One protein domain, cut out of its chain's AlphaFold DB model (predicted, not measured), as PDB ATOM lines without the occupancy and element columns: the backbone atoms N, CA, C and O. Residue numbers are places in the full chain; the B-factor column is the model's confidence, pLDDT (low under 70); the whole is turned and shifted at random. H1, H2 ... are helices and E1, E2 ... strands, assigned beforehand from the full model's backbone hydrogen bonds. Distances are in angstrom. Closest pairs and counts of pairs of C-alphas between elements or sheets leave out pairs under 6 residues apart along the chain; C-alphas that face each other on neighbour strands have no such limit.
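Overview. This is residues 5 to 128 of the 128 residues of an uncharacterized protein of Lachnospiraceae bacterium MD335 (UniProt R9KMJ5). One long helix, H5, runs through the middle of the domain, with H2 and H3 packed along it. H1 crosses H5 at a wide angle, and H4 packs on H5 with residues 66 to 70 and leads away to a loop that returns to the start of H5. The printed part has 124 residues, with five named helices followed by one named strand, E1, and is mostly helix. It is compact, with a radius of gyration of the C-alphas of 14.7 A and spans of 39 by 34 by 23 A.

Along the chain. H1, residues 8 to 20, begins at C-alpha 8 (25.123, -21.441, -31.256). H2, residues 24 to 41, is 25.8 A long, and H3, residues 47 to 63, 24.5 A. H4 holds residues 66 to 77. H5, residues 91 to 113, is 32.7 A long. E1, residues 124 to 127, ends at C-alpha 127 (26.609, -33.218, -39.652).

Arrangement. H5 is the hub, touching four helices. H2, H3 and H5 form a bundle, a group of helices side by side. H2 touches H5 at Ala 33 and Leu 103, their closest C-alphas, 5.9 A apart, at a shallow tilt of 21 degrees, opposite ways. H3 touches H5 at Val 50 and Tyr 92, 5.8 A between these closest C-alphas. H2 and H3, a helical hairpin, only just touch, with 3 pairs of C-alphas within 8 A, the closest being Met 39 and Ala 53, 7.1 A. H1 is about perpendicular to H5, at 74 degrees; Ala 14 and Leu 107 have the closest C-alphas, 5.4 A. E1 pairs with no named strand, but residues 5 to 6 pair antiparallel with its residues 124 to 126. Every O i to N i+4 pair is within hydrogen-bond range in H1, H2, H3 and H4; in H5, 18 of 19 are.

Size, cuts and confidence. The C-alphas of Ser 22 and Thr 88, 42.7 A apart, are the farthest apart. The printed part has no cut. H4 to H5 is a long link; residues 84 to 89 stand free. Residues 77 to 90 and 128 have pLDDT under 70.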
ATOM      1  N   HIS A   5      25.507 -28.557 -38.547       80.38
ATOM      2  CA  HIS A   5      25.037 -27.824 -37.381       80.38
ATOM      3  C   HIS A   5      26.240 -27.233 -36.662       80.38
ATOM      4  O   HIS A   5      27.286 -27.872 -36.546       80.38
ATOM      5  N   PHE A   6      26.090 -25.997 -36.202       84.81
ATOM      6  CA  PHE A   6      27.142 -25.248 -35.532       84.81
ATOM      7  C   PHE A   6      26.688 -24.882 -34.130       84.81
ATOM      8  O   PHE A   6      25.533 -24.496 -33.925       84.81
ATOM      9  N   TYR A   7      27.623 -24.919 -33.186       86.56
ATOM     10  CA  TYR A   7      27.358 -24.491 -31.822       86.56
ATOM     11  C   TYR A   7      26.936 -23.021 -31.795       86.56
ATOM     12  O   TYR A   7      27.699 -22.110 -32.137       86.56
ATOM     13  N   ARG A   8      25.711 -22.783 -31.326       88.88
ATOM     14  CA  ARG A   8      25.123 -21.441 -31.256       88.88
ATOM     15  C   ARG A   8      25.967 -20.459 -30.444       88.88
ATOM     16  O   ARG A   8      26.070 -19.297 -30.815       88.88
ATOM     17  N   GLU A   9      26.600 -20.920 -29.370       90.44
ATOM     18  CA  GLU A   9      27.482 -20.094 -28.537       90.44
ATOM     19  C   GLU A   9      28.663 -19.505 -29.319       90.44
ATOM     20  O   GLU A   9      29.000 -18.334 -29.134       90.44
ATOM     21  N   TYR A  10      29.240 -20.276 -30.244       90.00
ATOM     22  CA  TYR A  10      30.324 -19.816 -31.102       90.00
ATOM     23  C   TYR A  10      29.818 -18.894 -32.211       90.00
ATOM     24  O   TYR A  10      30.484 -17.906 -32.515       90.00
ATOM     25  N   VAL A  11      28.624 -19.147 -32.757       89.44
ATOM     26  CA  VAL A  11      27.966 -18.227 -33.702       89.44
ATOM     27  C   VAL A  11      27.751 -16.861 -33.044       89.44
ATOM     28  O   VAL A  11      28.204 -15.840 -33.565       89.44
ATOM     29  N   ASP A  12      27.131 -16.839 -31.863       91.25
ATOM     30  CA  ASP A  12      26.852 -15.607 -31.120       91.25
ATOM     31  C   ASP A  12      28.150 -14.884 -30.722       91.25
ATOM     32  O   ASP A  12      28.215 -13.651 -30.720       91.25
ATOM     33  N   LEU A  13      29.205 -15.634 -30.389       91.31
ATOM     34  CA  LEU A  13      30.518 -15.073 -30.081       91.31
ATOM     35  C   LEU A  13      31.176 -14.440 -31.313       91.31
ATOM     36  O   LEU A  13      31.692 -13.328 -31.207       91.31
ATOM     37  N   ALA A  14      31.145 -15.108 -32.466       90.12
ATOM     38  CA  ALA A  14      31.708 -14.593 -33.712       90.12
ATOM     39  C   ALA A  14      31.039 -13.274 -34.125       90.12
ATOM     40  O   ALA A  14      31.731 -12.305 -34.440       90.12
ATOM     41  N   VAL A  15      29.707 -13.200 -34.032       90.44
ATOM     42  CA  VAL A  15      28.944 -11.970 -34.302       90.44
ATOM     43  C   VAL A  15      29.370 -10.842 -33.362       90.44
ATOM     44  O   VAL A  15      29.698  -9.751 -33.826       90.44
ATOM     45  N   LYS A  16      29.477 -11.108 -32.053       91.44
ATOM     46  CA  LYS A  16      29.949 -10.106 -31.078       91.44
ATOM     47  C   LYS A  16      31.361  -9.601 -31.380       91.44
ATOM     48  O   LYS A  16      31.639  -8.422 -31.175       91.44
ATOM     49  N   LEU A  17      32.257 -10.476 -31.837       90.06
ATOM     50  CA  LEU A  17      33.629 -10.101 -32.198       90.06
ATOM     51  C   LEU A  17      33.660  -9.212 -33.445       90.06
ATOM     52  O   LEU A  17      34.359  -8.198 -33.449       90.06
ATOM     53  N   MET A  18      32.864  -9.546 -34.462       89.50
ATOM     54  CA  MET A  18      32.700  -8.714 -35.656       89.50
ATOM     55  C   MET A  18      32.122  -7.333 -35.320       89.50
ATOM     56  O   MET A  18      32.631  -6.319 -35.799       89.50
ATOM     57  N   ASP A  19      31.111  -7.275 -34.450       87.81
ATOM     58  CA  ASP A  19      30.482  -6.021 -34.016       87.81
ATOM     59  C   ASP A  19      31.419  -5.136 -33.189       87.81
ATOM     60  O   ASP A  19      31.359  -3.906 -33.291       87.81
ATOM     61  N   ALA A  20      32.319  -5.743 -32.410       87.56
ATOM     62  CA  ALA A  20      33.336  -5.015 -31.659       87.56
ATOM     63  C   ALA A  20      34.340  -4.292 -32.574       87.56
ATOM     64  O   ALA A  20      34.935  -3.304 -32.144       87.56
ATOM     65  N   LYS A  21      34.509  -4.750 -33.828       86.25
ATOM     66  CA  LYS A  21      35.387  -4.139 -34.849       86.25
ATOM     67  C   LYS A  21      36.813  -3.896 -34.345       86.25
ATOM     68  O   LYS A  21      37.461  -2.917 -34.712       86.25
ATOM     69  N   SER A  22      37.294  -4.790 -33.484       81.62
ATOM     70  CA  SER A  22      38.574  -4.641 -32.787       81.62
ATOM     71  C   SER A  22      39.776  -4.835 -33.715       81.62
ATOM     72  O   SER A  22      40.856  -4.313 -33.435       81.62
ATOM     73  N   LYS A  23      39.614  -5.583 -34.815       85.06
ATOM     74  CA  LYS A  23      40.632  -5.804 -35.853       85.06
ATOM     75  C   LYS A  23      40.107  -5.390 -37.230       85.06
ATOM     76  O   LYS A  23      38.910  -5.440 -37.493       85.06
ATOM     77  N   ILE A  24      41.020  -5.048 -38.141       83.50
ATOM     78  CA  ILE A  24      40.683  -4.748 -39.547       83.50
ATOM     79  C   ILE A  24      39.958  -5.937 -40.196       83.50
ATOM     80  O   ILE A  24      38.966  -5.754 -40.900       83.50
ATOM     81  N   ASP A  25      40.404  -7.153 -39.883       82.06
ATOM     82  CA  ASP A  25      39.784  -8.391 -40.351       82.06
ATOM     83  C   ASP A  25      38.331  -8.545 -39.876       82.06
ATOM     84  O   ASP A  25      37.507  -9.058 -40.629       82.06
ATOM     85  N   ASP A  26      37.992  -8.047 -38.680       85.56
ATOM     86  CA  ASP A  26      36.626  -8.087 -38.133       85.56
ATOM     87  C   ASP A  26      35.698  -7.161 -38.924       85.56
ATOM     88  O   ASP A  26      34.559  -7.509 -39.226       85.56
ATOM     89  N   VAL A  27      36.202  -5.983 -39.311       88.00
ATOM     90  CA  VAL A  27      35.464  -5.021 -40.143       88.00
ATOM     91  C   VAL A  27      35.206  -5.598 -41.533       88.00
ATOM     92  O   VAL A  27      34.103  -5.445 -42.065       88.00
ATOM     93  N   LYS A  28      36.205  -6.274 -42.116       90.44
ATOM     94  CA  LYS A  28      36.058  -6.964 -43.403       90.44
ATOM     95  C   LYS A  28      35.040  -8.102 -43.298       90.44
ATOM     96  O   LYS A  28      34.089  -8.115 -44.070       90.44
ATOM     97  N   ALA A  29      35.188  -8.980 -42.304       89.69
ATOM     98  CA  ALA A  29      34.272 -10.092 -42.058       89.69
ATOM     99  C   ALA A  29      32.828  -9.621 -41.864       89.69
ATOM    100  O   ALA A  29      31.920 -10.172 -42.478       89.69
ATOM    101  N   LEU A  30      32.612  -8.545 -41.102       90.44
ATOM    102  CA  LEU A  30      31.283  -7.965 -40.927       90.44
ATOM    103  C   LEU A  30      30.701  -7.436 -42.244       90.44
ATOM    104  O   LEU A  30      29.512  -7.602 -42.510       90.44
ATOM    105  N   LYS A  31      31.516  -6.765 -43.066       91.12
ATOM    106  CA  LYS A  31      31.076  -6.250 -44.369       91.12
ATOM    107  C   LYS A  31      30.673  -7.397 -45.297       91.12
ATOM    108  O   LYS A  31      29.591  -7.344 -45.873       91.12
ATOM    109  N   ASP A  32      31.516  -8.417 -45.393       91.00
ATOM    110  CA  ASP A  32      31.296  -9.584 -46.244       91.00
ATOM    111  C   ASP A  32      30.073 -10.394 -45.780       91.00
ATOM    112  O   ASP A  32      29.206 -10.726 -46.589       91.00
ATOM    113  N   ALA A  33      29.920 -10.608 -44.469       90.44
ATOM    114  CA  ALA A  33      28.745 -11.253 -43.882       90.44
ATOM    115  C   ALA A  33      27.447 -10.478 -44.172       90.44
ATOM    116  O   ALA A  33      26.423 -11.074 -44.510       90.44
ATOM    117  N   ASN A  34      27.480  -9.145 -44.083       91.38
ATOM    118  CA  ASN A  34      26.331  -8.306 -44.421       91.38
ATOM    119  C   ASN A  34      25.994  -8.348 -45.915       91.38
ATOM    120  O   ASN A  34      24.817  -8.322 -46.265       91.38
ATOM    121  N   GLU A  35      26.996  -8.421 -46.792       91.31
ATOM    122  CA  GLU A  35      26.798  -8.529 -48.240       91.31
ATOM    123  C   GLU A  35      26.144  -9.865 -48.616       91.31
ATOM    124  O   GLU A  35      25.159  -9.879 -49.356       91.31
ATOM    125  N   ILE A  36      26.607 -10.970 -48.023       90.44
ATOM    126  CA  ILE A  36      25.979 -12.292 -48.157       90.44
ATOM    127  C   ILE A  36      24.537 -12.261 -47.642       90.44
ATOM    128  O   ILE A  36      23.615 -12.681 -48.342       90.44
ATOM    129  N   ASN A  37      24.316 -11.724 -46.440       89.62
ATOM    130  CA  ASN A  37      22.982 -11.668 -45.851       89.62
ATOM    131  C   ASN A  37      22.036 -10.787 -46.684       89.62
ATOM    132  O   ASN A  37      20.868 -11.119 -46.871       89.62
ATOM    133  N   PHE A  38      22.530  -9.680 -47.241       88.75
ATOM    134  CA  PHE A  38      21.767  -8.854 -48.173       88.75
ATOM    135  C   PHE A  38      21.404  -9.632 -49.442       88.75
ATOM    136  O   PHE A  38      20.243  -9.605 -49.855       88.75
ATOM    137  N   MET A  39      22.355 -10.366 -50.027       87.69
ATOM    138  CA  MET A  39      22.125 -11.202 -51.208       87.69
ATOM    139  C   MET A  39      21.053 -12.265 -50.933       87.69
ATOM    140  O   MET A  39      20.103 -12.392 -51.697       87.69
ATOM    141  N   ILE A  40      21.131 -12.964 -49.797       87.25
ATOM    142  CA  ILE A  40      20.149 -13.986 -49.398       87.25
ATOM    143  C   ILE A  40      18.759 -13.371 -49.174       87.25
ATOM    144  O   ILE A  40      17.763 -13.909 -49.654       87.25
ATOM    145  N   ASN A  41      18.668 -12.228 -48.487       86.50
ATOM    146  CA  ASN A  41      17.381 -11.587 -48.182       86.50
ATOM    147  C   ASN A  41      16.729 -10.913 -49.400       86.50
ATOM    148  O   ASN A  41      15.510 -10.742 -49.432       86.50
ATOM    149  N   THR A  42      17.521 -10.511 -50.394       86.12
ATOM    150  CA  THR A  42      17.034  -9.900 -51.643       86.12
ATOM    151  C   THR A  42      16.963 -10.889 -52.802       86.12
ATOM    152  O   THR A  42      16.709 -10.485 -53.941       86.12
ATOM    153  N   ALA A  43      17.151 -12.178 -52.512       83.12
ATOM    154  CA  ALA A  43      17.258 -13.225 -53.502       83.12
ATOM    155  C   ALA A  43      16.013 -13.322 -54.382       83.12
ATOM    156  O   ALA A  43      14.871 -13.366 -53.916       83.12
ATOM    157  N   LYS A  44      16.254 -13.345 -55.693       81.69
ATOM    158  CA  LYS A  44      15.229 -13.547 -56.714       81.69
ATOM    159  C   LYS A  44      15.714 -14.618 -57.681       81.69
ATOM    160  O   LYS A  44      16.899 -14.627 -58.006       81.69
ATOM    161  N   PRO A  45      14.825 -15.480 -58.194       79.00
ATOM    162  CA  PRO A  45      15.189 -16.519 -59.150       79.00
ATOM    163  C   PRO A  45      15.407 -15.919 -60.552       79.00
ATOM    164  O   PRO A  45      14.688 -16.228 -61.499       79.00
ATOM    165  N   THR A  46      16.373 -15.008 -60.682       82.19
ATOM    166  CA  THR A  46      16.785 -14.373 -61.939       82.19
ATOM    167  C   THR A  46      18.214 -14.774 -62.289       82.19
ATOM    168  O   THR A  46      19.033 -15.052 -61.414       82.19
ATOM    169  N   VAL A  47      18.534 -14.782 -63.585       80.25
ATOM    170  CA  VAL A  47      19.888 -15.103 -64.069       80.25
ATOM    171  C   VAL A  47      20.918 -14.103 -63.533       80.25
ATOM    172  O   VAL A  47      21.994 -14.506 -63.110       80.25
ATOM    173  N   GLU A  48      20.566 -12.815 -63.485       85.44
ATOM    174  CA  GLU A  48      21.425 -11.751 -62.944       85.44
ATOM    175  C   GLU A  48      21.772 -11.984 -61.471       85.44
ATOM    176  O   GLU A  48      22.919 -11.807 -61.070       85.44
ATOM    177  N   PHE A  49      20.795 -12.424 -60.672       85.12
ATOM    178  CA  PHE A  49      21.027 -12.761 -59.274       85.12
ATOM    179  C   PHE A  49      21.974 -13.953 -59.146       85.12
ATOM    180  O   PHE A  49      22.927 -13.890 -58.379       85.12
ATOM    181  N   VAL A  50      21.734 -15.027 -59.905       81.94
ATOM    182  CA  VAL A  50      22.577 -16.230 -59.857       81.94
ATOM    183  C   VAL A  50      24.020 -15.901 -60.243       81.94
ATOM    184  O   VAL A  50      24.945 -16.398 -59.604       81.94
ATOM    185  N   ASP A  51      24.229 -15.054 -61.251       86.31
ATOM    186  CA  ASP A  51      25.572 -14.631 -61.651       86.31
ATOM    187  C   ASP A  51      26.248 -13.763 -60.576       86.31
ATOM    188  O   ASP A  51      27.377 -14.051 -60.175       86.31
ATOM    189  N   ALA A  52      25.536 -12.775 -60.021       87.62
ATOM    190  CA  ALA A  52      26.045 -11.941 -58.932       87.62
ATOM    191  C   ALA A  52      26.378 -12.764 -57.673       87.62
ATOM    192  O   ALA A  52      27.420 -12.558 -57.049       87.62
ATOM    193  N   ALA A  53      25.528 -13.731 -57.328       87.00
ATOM    194  CA  ALA A  53      25.724 -14.637 -56.207       87.00
ATOM    195  C   ALA A  53      26.947 -15.547 -56.421       87.00
ATOM    196  O   ALA A  53      27.759 -15.685 -55.513       87.00
ATOM    197  N   LYS A  54      27.150 -16.085 -57.634       87.44
ATOM    198  CA  LYS A  54      28.354 -16.859 -58.001       87.44
ATOM    199  C   LYS A  54      29.634 -16.023 -57.944       87.44
ATOM    200  O   LYS A  54      30.687 -16.534 -57.570       87.44
ATOM    201  N   GLN A  55      29.577 -14.754 -58.346       90.19
ATOM    202  CA  GLN A  55      30.727 -13.853 -58.234       90.19
ATOM    203  C   GLN A  55      31.069 -13.560 -56.768       90.19
ATOM    204  O   GLN A  55      32.249 -13.560 -56.409       90.19
ATOM    205  N   LEU A  56      30.050 -13.351 -55.929       91.25
ATOM    206  CA  LEU A  56      30.223 -13.150 -54.493       91.25
ATOM    207  C   LEU A  56      30.827 -14.391 -53.826       91.25
ATOM    208  O   LEU A  56      31.873 -14.270 -53.197       91.25
ATOM    209  N   ASP A  57      30.231 -15.564 -54.034       88.62
ATOM    210  CA  ASP A  57      30.713 -16.861 -53.536       88.62
ATOM    211  C   ASP A  57      32.199 -17.083 -53.864       88.62
ATOM    212  O   ASP A  57      33.014 -17.330 -52.974       88.62
ATOM    213  N   ARG A  58      32.608 -16.851 -55.121       88.12
ATOM    214  CA  ARG A  58      34.020 -16.961 -55.525       88.12
ATOM    215  C   ARG A  58      34.934 -15.985 -54.792       88.12
ATOM    216  O   ARG A  58      36.031 -16.374 -54.400       88.12
ATOM    217  N   ARG A  59      34.521 -14.721 -54.633       91.81
ATOM    218  CA  ARG A  59      35.316 -13.712 -53.911       91.81
ATOM    219  C   ARG A  59      35.520 -14.140 -52.459       91.81
ATOM    220  O   ARG A  59      36.640 -14.104 -51.961       91.81
ATOM    221  N   ILE A  60      34.442 -14.571 -51.812       90.94
ATOM    222  CA  ILE A  60      34.438 -14.999 -50.415       90.94
ATOM    223  C   ILE A  60      35.299 -16.252 -50.227       90.94
ATOM    224  O   ILE A  60      36.159 -16.268 -49.352       90.94
ATOM    225  N   ASN A  61      35.178 -17.251 -51.100       85.62
ATOM    226  CA  ASN A  61      35.992 -18.466 -51.032       85.62
ATOM    227  C   ASN A  61      37.498 -18.217 -51.255       85.62
ATOM    228  O   ASN A  61      38.325 -18.975 -50.749       85.62
ATOM    229  N   VAL A  62      37.880 -17.161 -51.983       88.25
ATOM    230  CA  VAL A  62      39.292 -16.744 -52.106       88.25
ATOM    231  C   VAL A  62      39.776 -16.035 -50.841       88.25
ATOM    232  O   VAL A  62      40.900 -16.265 -50.398       88.25
ATOM    233  N   ASP A  63      38.937 -15.179 -50.262       85.81
ATOM    234  CA  ASP A  63      39.286 -14.383 -49.086       85.81
ATOM    235  C   ASP A  63      39.308 -15.200 -47.782       85.81
ATOM    236  O   ASP A  63      40.002 -14.818 -46.835       85.81
ATOM    237  N   TYR A  64      38.553 -16.302 -47.730       87.25
ATOM    238  CA  TYR A  64      38.349 -17.145 -46.552       87.25
ATOM    239  C   TYR A  64      38.622 -18.624 -46.884       87.25
ATOM    240  O   TYR A  64      37.683 -19.409 -47.051       87.25
ATOM    241  N   PRO A  65      39.899 -19.046 -46.974       85.00
ATOM    242  CA  PRO A  65      40.251 -20.447 -47.228       85.00
ATOM    243  C   PRO A  65      39.695 -21.419 -46.170       85.00
ATOM    244  O   PRO A  65      39.531 -22.610 -46.449       85.00
ATOM    245  N   GLU A  66      39.357 -20.917 -44.978       85.12
ATOM    246  CA  GLU A  66      38.701 -21.650 -43.893       85.12
ATOM    247  C   GLU A  66      37.355 -22.261 -44.316       85.12
ATOM    248  O   GLU A  66      36.972 -23.308 -43.798       85.12
ATOM    249  N   ILE A  67      36.655 -21.672 -45.294       84.62
ATOM    250  CA  ILE A  67      35.417 -22.233 -45.858       84.62
ATOM    251  C   ILE A  67      35.679 -23.619 -46.460       84.62
ATOM    252  O   ILE A  67      34.961 -24.581 -46.180       84.62
ATOM    253  N   ASN A  68      36.747 -23.757 -47.245       83.00
ATOM    254  CA  ASN A  68      37.108 -25.037 -47.849       83.00
ATOM    255  C   ASN A  68      37.540 -26.057 -46.783       83.00
ATOM    256  O   ASN A  68      37.228 -27.245 -46.870       83.00
ATOM    257  N   GLU A  69      38.226 -25.595 -45.738       81.88
ATOM    258  CA  GLU A  69      38.574 -26.433 -44.592       81.88
ATOM    259  C   GLU A  69      37.322 -26.938 -43.856       81.88
ATOM    260  O   GLU A  69      37.236 -28.126 -43.543       81.88
ATOM    261  N   MET A  70      36.318 -26.077 -43.660       82.75
ATOM    262  CA  MET A  70      35.025 -26.436 -43.075       82.75
ATOM    263  C   MET A  70      34.326 -27.532 -43.891       82.75
ATOM    264  O   MET A  70      33.883 -28.531 -43.318       82.75
ATOM    265  N   TYR A  71      34.282 -27.399 -45.221       79.25
ATOM    266  CA  TYR A  71      33.708 -28.419 -46.107       79.25
ATOM    267  C   TYR A  71      34.460 -29.753 -46.043       79.25
ATOM    268  O   TYR A  71      33.831 -30.817 -45.989       79.25
ATOM    269  N   ASN A  72      35.793 -29.713 -46.006       79.62
ATOM    270  CA  ASN A  72      36.621 -30.910 -45.873       79.62
ATOM    271  C   ASN A  72      36.397 -31.602 -44.520       79.62
ATOM    272  O   ASN A  72      36.258 -32.826 -44.466       79.62
ATOM    273  N   MET A  73      36.317 -30.841 -43.425       78.25
ATOM    274  CA  MET A  73      36.053 -31.396 -42.093       78.25
ATOM    275  C   MET A  73      34.657 -32.005 -41.999       78.25
ATOM    276  O   MET A  73      34.528 -33.129 -41.518       78.25
ATOM    277  N   ALA A  74      33.634 -31.312 -42.504       74.25
ATOM    278  CA  ALA A  74      32.274 -31.835 -42.544       74.25
ATOM    279  C   ALA A  74      32.192 -33.135 -43.358       74.25
ATOM    280  O   ALA A  74      31.616 -34.117 -42.892       74.25
ATOM    281  N   SER A  75      32.858 -33.181 -44.517       71.88
ATOM    282  CA  SER A  75      32.921 -34.383 -45.364       71.88
ATOM    283  C   SER A  75      33.597 -35.562 -44.665       71.88
ATOM    284  O   SER A  75      33.171 -36.699 -44.842       71.88
ATOM    285  N   ASN A  76      34.616 -35.305 -43.842       71.56
ATOM    286  CA  ASN A  76      35.297 -36.337 -43.056       71.56
ATOM    287  C   ASN A  76      34.466 -36.846 -41.862       71.56
ATOM    288  O   ASN A  76      34.727 -37.945 -41.375       71.56
ATOM    289  N   MET A  77      33.491 -36.073 -41.368       69.50
ATOM    290  CA  MET A  77      32.596 -36.501 -40.282       69.50
ATOM    291  C   MET A  77      31.448 -37.383 -40.779       69.50
ATOM    292  O   MET A  77      31.040 -38.317 -40.089       69.50
ATOM    293  N   THR A  78      30.952 -37.133 -41.988       60.88
ATOM    294  CA  THR A  78      29.988 -38.009 -42.657       60.88
ATOM    295  C   THR A  78      30.728 -39.139 -43.365       60.88
ATOM    296  O   THR A  78      31.220 -38.953 -44.475       60.88
ATOM    297  N   ASN A  79      30.820 -40.318 -42.738       50.50
ATOM    298  CA  ASN A  79      31.343 -41.532 -43.380       50.50
ATOM    299  C   ASN A  79      30.821 -41.658 -44.824       50.50
ATOM    300  O   ASN A  79      29.622 -41.832 -45.029       50.50
ATOM    301  N   HIS A  80      31.728 -41.569 -45.804       46.72
ATOM    302  CA  HIS A  80      31.489 -41.804 -47.231       46.72
ATOM    303  C   HIS A  80      30.130 -41.318 -47.761       46.72
ATOM    304  O   HIS A  80      29.322 -42.104 -48.257       46.72
ATOM    305  N   ILE A  81      29.908 -40.009 -47.783       43.22
ATOM    306  CA  ILE A  81      29.030 -39.452 -48.811       43.22
ATOM    307  C   ILE A  81      29.937 -38.718 -49.774       43.22
ATOM    308  O   ILE A  81      30.366 -37.601 -49.509       43.22
ATOM    309  N   ASN A  82      30.261 -39.407 -50.875       39.09
ATOM    310  CA  ASN A  82      30.801 -38.807 -52.087       39.09
ATOM    311  C   ASN A  82      30.245 -37.385 -52.211       39.09
ATOM    312  O   ASN A  82      29.038 -37.225 -52.424       39.09
ATOM    313  N   MET A  83      31.115 -36.377 -52.122       42.28
ATOM    314  CA  MET A  83      30.861 -35.036 -52.649       42.28
ATOM    315  C   MET A  83      30.752 -35.142 -54.182       42.28
ATOM    316  O   MET A  83      31.525 -34.583 -54.948       42.28
ATOM    317  N   CYS A  84      29.796 -35.931 -54.664       36.62
ATOM    318  CA  CYS A  84      29.306 -35.835 -56.016       36.62
ATOM    319  C   CYS A  84      28.421 -34.597 -56.021       36.62
ATOM    320  O   CYS A  84      27.236 -34.652 -55.689       36.62
ATOM    321  N   GLN A  85      29.030 -33.476 -56.397       44.94
ATOM    322  CA  GLN A  85      28.338 -32.379 -57.054       44.94
ATOM    323  C   GLN A  85      27.561 -32.966 -58.239       44.94
ATOM    324  O   GLN A  85      28.098 -33.108 -59.331       44.94
ATOM    325  N   ASN A  86      26.335 -33.435 -58.013       38.09
ATOM    326  CA  ASN A  86      25.423 -33.815 -59.081       38.09
ATOM    327  C   ASN A  86      24.010 -34.057 -58.537       38.09
ATOM    328  O   ASN A  86      23.724 -35.127 -58.004       38.09
ATOM    329  N   LYS A  87      23.122 -33.076 -58.748       39.75
ATOM    330  CA  LYS A  87      21.992 -33.147 -59.702       39.75
ATOM    331  C   LYS A  87      20.777 -32.329 -59.235       39.75
ATOM    332  O   LYS A  87      20.157 -32.627 -58.221       39.75
ATOM    333  N   THR A  88      20.441 -31.342 -60.071       41.72
ATOM    334  CA  THR A  88      19.093 -30.782 -60.294       41.72
ATOM    335  C   THR A  88      18.401 -30.062 -59.131       41.72
ATOM    336  O   THR A  88      17.195 -30.187 -58.948       41.72
ATOM    337  N   TYR A  89      19.131 -29.221 -58.403       49.41
ATOM    338  CA  TYR A  89      18.510 -28.035 -57.804       49.41
ATOM    339  C   TYR A  89      18.545 -26.907 -58.834       49.41
ATOM    340  O   TYR A  89      19.451 -26.889 -59.674       49.41
ATOM    341  N   SER A  90      17.565 -25.995 -58.824       68.56
ATOM    342  CA  SER A  90      17.715 -24.775 -59.621       68.56
ATOM    343  C   SER A  90      19.048 -24.137 -59.214       68.56
ATOM    344  O   SER A  90      19.400 -24.164 -58.034       68.56
ATOM    345  N   GLU A  91      19.838 -23.630 -60.163       76.00
ATOM    346  CA  GLU A  91      21.148 -23.036 -59.835       76.00
ATOM    347  C   GLU A  91      21.038 -21.967 -58.730       76.00
ATOM    348  O   GLU A  91      21.980 -21.753 -57.976       76.00
ATOM    349  N   TYR A  92      19.854 -21.362 -58.613       79.75
ATOM    350  CA  TYR A  92      19.432 -20.464 -57.549       79.75
ATOM    351  C   TYR A  92      19.430 -21.095 -56.145       79.75
ATOM    352  O   TYR A  92      19.996 -20.522 -55.218       79.75
ATOM    353  N   ASP A  93      18.834 -22.276 -55.965       81.12
ATOM    354  CA  ASP A  93      18.785 -22.934 -54.649       81.12
ATOM    355  C   ASP A  93      20.172 -23.420 -54.214       81.12
ATOM    356  O   ASP A  93      20.506 -23.385 -53.028       81.12
ATOM    357  N   ALA A  94      20.990 -23.858 -55.178       82.38
ATOM    358  CA  ALA A  94      22.364 -24.278 -54.922       82.38
ATOM    359  C   ALA A  94      23.216 -23.097 -54.439       82.38
ATOM    360  O   ALA A  94      23.766 -23.161 -53.343       82.38
ATOM    361  N   ILE A  95      23.228 -21.983 -55.184       84.88
ATOM    362  CA  ILE A  95      24.049 -20.825 -54.810       84.88
ATOM    363  C   ILE A  95      23.587 -20.178 -53.499       84.88
ATOM    364  O   ILE A  95      24.408 -19.707 -52.721       84.88
ATOM    365  N   LEU A  96      22.284 -20.197 -53.195       85.00
ATOM    366  CA  LEU A  96      21.789 -19.734 -51.896       85.00
ATOM    367  C   LEU A  96      22.284 -20.594 -50.738       85.00
ATOM    368  O   LEU A  96      22.532 -20.078 -49.645       85.00
ATOM    369  N   LYS A  97      22.386 -21.905 -50.946       84.00
ATOM    370  CA  LYS A  97      22.924 -22.810 -49.937       84.00
ATOM    371  C   LYS A  97      24.420 -22.577 -49.738       84.00
ATOM    372  O   LYS A  97      24.854 -22.538 -48.587       84.00
ATOM    373  N   ASP A  98      25.157 -22.388 -50.828       85.81
ATOM    374  CA  ASP A  98      26.595 -22.122 -50.798       85.81
ATOM    375  C   ASP A  98      26.874 -20.801 -50.064       85.81
ATOM    376  O   ASP A  98      27.563 -20.811 -49.048       85.81
ATOM    377  N   LEU A  99      26.178 -19.711 -50.415       87.25
ATOM    378  CA  LEU A  99      26.273 -18.424 -49.711       87.25
ATOM    379  C   LEU A  99      25.916 -18.516 -48.216       87.25
ATOM    380  O   LEU A  99      26.562 -17.890 -47.376       87.25
ATOM    381  N   ASN A 100      24.888 -19.292 -47.857       87.00
ATOM    382  CA  ASN A 100      24.557 -19.520 -46.448       87.00
ATOM    383  C   ASN A 100      25.685 -20.239 -45.708       87.00
ATOM    384  O   ASN A 100      25.926 -19.945 -44.543       87.00
ATOM    385  N   SER A 101      26.345 -21.196 -46.353       84.88
ATOM    386  CA  SER A 101      27.454 -21.951 -45.774       84.88
ATOM    387  C   SER A 101      28.721 -21.095 -45.670       84.88
ATOM    388  O   SER A 101      29.363 -21.077 -44.618       84.88
ATOM    389  N   ASP A 102      29.018 -20.295 -46.695       87.31
ATOM    390  CA  ASP A 102      30.110 -19.318 -46.710       87.31
ATOM    391  C   ASP A 102      30.038 -18.360 -45.517       87.31
ATOM    392  O   ASP A 102      31.057 -18.079 -44.881       87.31
ATOM    393  N   LEU A 103      28.828 -17.922 -45.142       88.81
ATOM    394  CA  LEU A 103      28.612 -17.104 -43.948       88.81
ATOM    395  C   LEU A 103      29.190 -17.773 -42.692       88.81
ATOM    396  O   LEU A 103      29.895 -17.122 -41.924       88.81
ATOM    397  N   TYR A 104      28.939 -19.070 -42.483       87.06
ATOM    398  CA  TYR A 104      29.481 -19.799 -41.331       87.06
ATOM    399  C   TYR A 104      31.000 -19.962 -41.411       87.06
ATOM    400  O   TYR A 104      31.666 -19.903 -40.377       87.06
ATOM    401  N   GLY A 105      31.574 -20.094 -42.607       87.31
ATOM    402  CA  GLY A 105      33.030 -20.110 -42.760       87.31
ATOM    403  C   GLY A 105      33.685 -18.764 -42.431       87.31
ATOM    404  O   GLY A 105      34.738 -18.745 -41.790       87.31
ATOM    405  N   ILE A 106      33.031 -17.636 -42.738       90.62
ATOM    406  CA  ILE A 106      33.476 -16.306 -42.275       90.62
ATOM    407  C   ILE A 106      33.467 -16.246 -40.741       90.62
ATOM    408  O   ILE A 106      34.450 -15.810 -40.135       90.62
ATOM    409  N   LEU A 107      32.395 -16.724 -40.097       90.94
ATOM    410  CA  LEU A 107      32.313 -16.778 -38.630       90.94
ATOM    411  C   LEU A 107      33.431 -17.644 -38.030       90.94
ATOM    412  O   LEU A 107      34.063 -17.241 -37.052       90.94
ATOM    413  N   ALA A 108      33.717 -18.799 -38.637       88.38
ATOM    414  CA  ALA A 108      34.803 -19.680 -38.219       88.38
ATOM    415  C   ALA A 108      36.174 -18.991 -38.327       88.38
ATOM    416  O   ALA A 108      36.965 -19.058 -37.382       88.38
ATOM    417  N   SER A 109      36.437 -18.266 -39.423       90.44
ATOM    418  CA  SER A 109      37.674 -17.489 -39.596       90.44
ATOM    419  C   SER A 109      37.835 -16.430 -38.499       90.44
ATOM    420  O   SER A 109      38.909 -16.303 -37.906       90.44
ATOM    421  N   VAL A 110      36.759 -15.719 -38.139       91.19
ATOM    422  CA  VAL A 110      36.781 -14.748 -37.029       91.19
ATOM    423  C   VAL A 110      37.143 -15.435 -35.709       91.19
ATOM    424  O   VAL A 110      38.020 -14.961 -34.983       91.19
ATOM    425  N   LEU A 111      36.523 -16.574 -35.397       90.00
ATOM    426  CA  LEU A 111      36.803 -17.315 -34.162       90.00
ATOM    427  C   LEU A 111      38.254 -17.813 -34.097       90.00
ATOM    428  O   LEU A 111      38.888 -17.670 -33.048       90.00
ATOM    429  N   LEU A 112      38.792 -18.333 -35.206       90.38
ATOM    430  CA  LEU A 112      40.189 -18.769 -35.318       90.38
ATOM    431  C   LEU A 112      41.157 -17.600 -35.106       90.38
ATOM    432  O   LEU A 112      42.068 -17.675 -34.281       90.38
ATOM    433  N   LYS A 113      40.929 -16.472 -35.785       89.50
ATOM    434  CA  LYS A 113      41.784 -15.275 -35.689       89.50
ATOM    435  C   LYS A 113      41.757 -14.617 -34.311       89.50
ATOM    436  O   LYS A 113      42.701 -13.914 -33.934       89.50
ATOM    437  N   HIS A 114      40.679 -14.796 -33.553       87.81
ATOM    438  CA  HIS A 114      40.578 -14.364 -32.154       87.81
ATOM    439  C   HIS A 114      41.016 -15.432 -31.150       87.81
ATOM    440  O   HIS A 114      40.950 -15.178 -29.945       87.81
ATOM    441  N   GLY A 115      41.475 -16.597 -31.618       87.19
ATOM    442  CA  GLY A 115      41.920 -17.707 -30.775       87.19
ATOM    443  C   GLY A 115      40.816 -18.248 -29.867       87.19
ATOM    444  O   GLY A 115      41.099 -18.690 -28.756       87.19
ATOM    445  N   LYS A 116      39.547 -18.128 -30.286       89.56
ATOM    446  CA  LYS A 116      38.388 -18.651 -29.544       89.56
ATOM    447  C   LYS A 116      38.172 -20.133 -29.786       89.56
ATOM    448  O   LYS A 116      37.703 -20.815 -28.886       89.56
ATOM    449  N   ILE A 117      38.537 -20.584 -30.977       88.19
ATOM    450  CA  ILE A 117      38.630 -21.992 -31.341       88.19
ATOM    451  C   ILE A 117      40.039 -22.249 -31.862       88.19
ATOM    452  O   ILE A 117      40.655 -21.356 -32.454       88.19
ATOM    453  N   SER A 118      40.543 -23.457 -31.645       85.50
ATOM    454  CA  SER A 118      41.854 -23.867 -32.172       85.50
ATOM    455  C   SER A 118      41.739 -24.506 -33.556       85.50
ATOM    456  O   SER A 118      42.709 -24.536 -34.309       85.50
ATOM    457  N   CYS A 119      40.556 -25.022 -33.898       84.31
ATOM    458  CA  CYS A 119      40.264 -25.630 -35.191       84.31
ATOM    459  C   CYS A 119      38.770 -25.518 -35.536       84.31
ATOM    460  O   CYS A 119      37.925 -25.472 -34.644       84.31
ATOM    461  N   ILE A 120      38.422 -25.531 -36.829       83.38
ATOM    462  CA  ILE A 120      37.019 -25.420 -37.290       83.38
ATOM    463  C   ILE A 120      36.154 -26.583 -36.787       83.38
ATOM    464  O   ILE A 120      34.958 -26.424 -36.565       83.38
ATOM    465  N   LYS A 121      36.754 -27.746 -36.523       81.31
ATOM    466  CA  LYS A 121      36.057 -28.890 -35.931       81.31
ATOM    467  C   LYS A 121      35.394 -28.558 -34.587       81.31
ATOM    468  O   LYS A 121      34.360 -29.139 -34.295       81.31
ATOM    469  N   GLU A 122      35.953 -27.642 -33.795       83.62
ATOM    470  CA  GLU A 122      35.343 -27.194 -32.529       83.62
ATOM    471  C   GLU A 122      34.078 -26.357 -32.749       83.62
ATOM    472  O   GLU A 122      33.240 -26.257 -31.859       83.62
ATOM    473  N   PHE A 123      33.927 -25.772 -33.938       85.50
ATOM    474  CA  PHE A 123      32.754 -24.993 -34.306       85.50
ATOM    475  C   PHE A 123      31.593 -25.869 -34.804       85.50
ATOM    476  O   PHE A 123      30.428 -25.509 -34.620       85.50
ATOM    477  N   ILE A 124      31.903 -27.022 -35.404       83.12
ATOM    478  CA  ILE A 124      30.923 -27.978 -35.935       83.12
ATOM    479  C   ILE A 124      30.361 -28.827 -34.784       83.12
ATOM    480  O   ILE A 124      31.091 -29.570 -34.132       83.12
ATOM    481  N   GLU A 125      29.052 -28.741 -34.557       83.62
ATOM    482  CA  GLU A 125      28.327 -29.538 -33.561       83.62
ATOM    483  C   GLU A 125      28.022 -30.942 -34.097       83.62
ATOM    484  O   GLU A 125      28.303 -31.947 -33.441       83.62
ATOM    485  N   SER A 126      27.479 -31.026 -35.312       78.94
ATOM    486  CA  SER A 126      27.153 -32.287 -35.977       78.94
ATOM    487  C   SER A 126      26.973 -32.093 -37.483       78.94
ATOM    488  O   SER A 126      26.872 -30.971 -37.982       78.94
ATOM    489  N   VAL A 127      26.941 -33.200 -38.225       75.00
ATOM    490  CA  VAL A 127      26.609 -33.218 -39.652       75.00
ATOM    491  C   VAL A 127      25.585 -34.330 -39.875       75.00
ATOM    492  O   VAL A 127      25.868 -35.479 -39.535       75.00
ATOM    493  N   ASP A 128      24.407 -33.971 -40.388       66.50
ATOM    494  CA  ASP A 128      23.325 -34.924 -40.722       66.50
ATOM    495  C   ASP A 128      23.548 -35.695 -42.037       66.50
ATOM    496  O   ASP A 128      24.422 -35.292 -42.835       66.50
TER     497      ASP A 128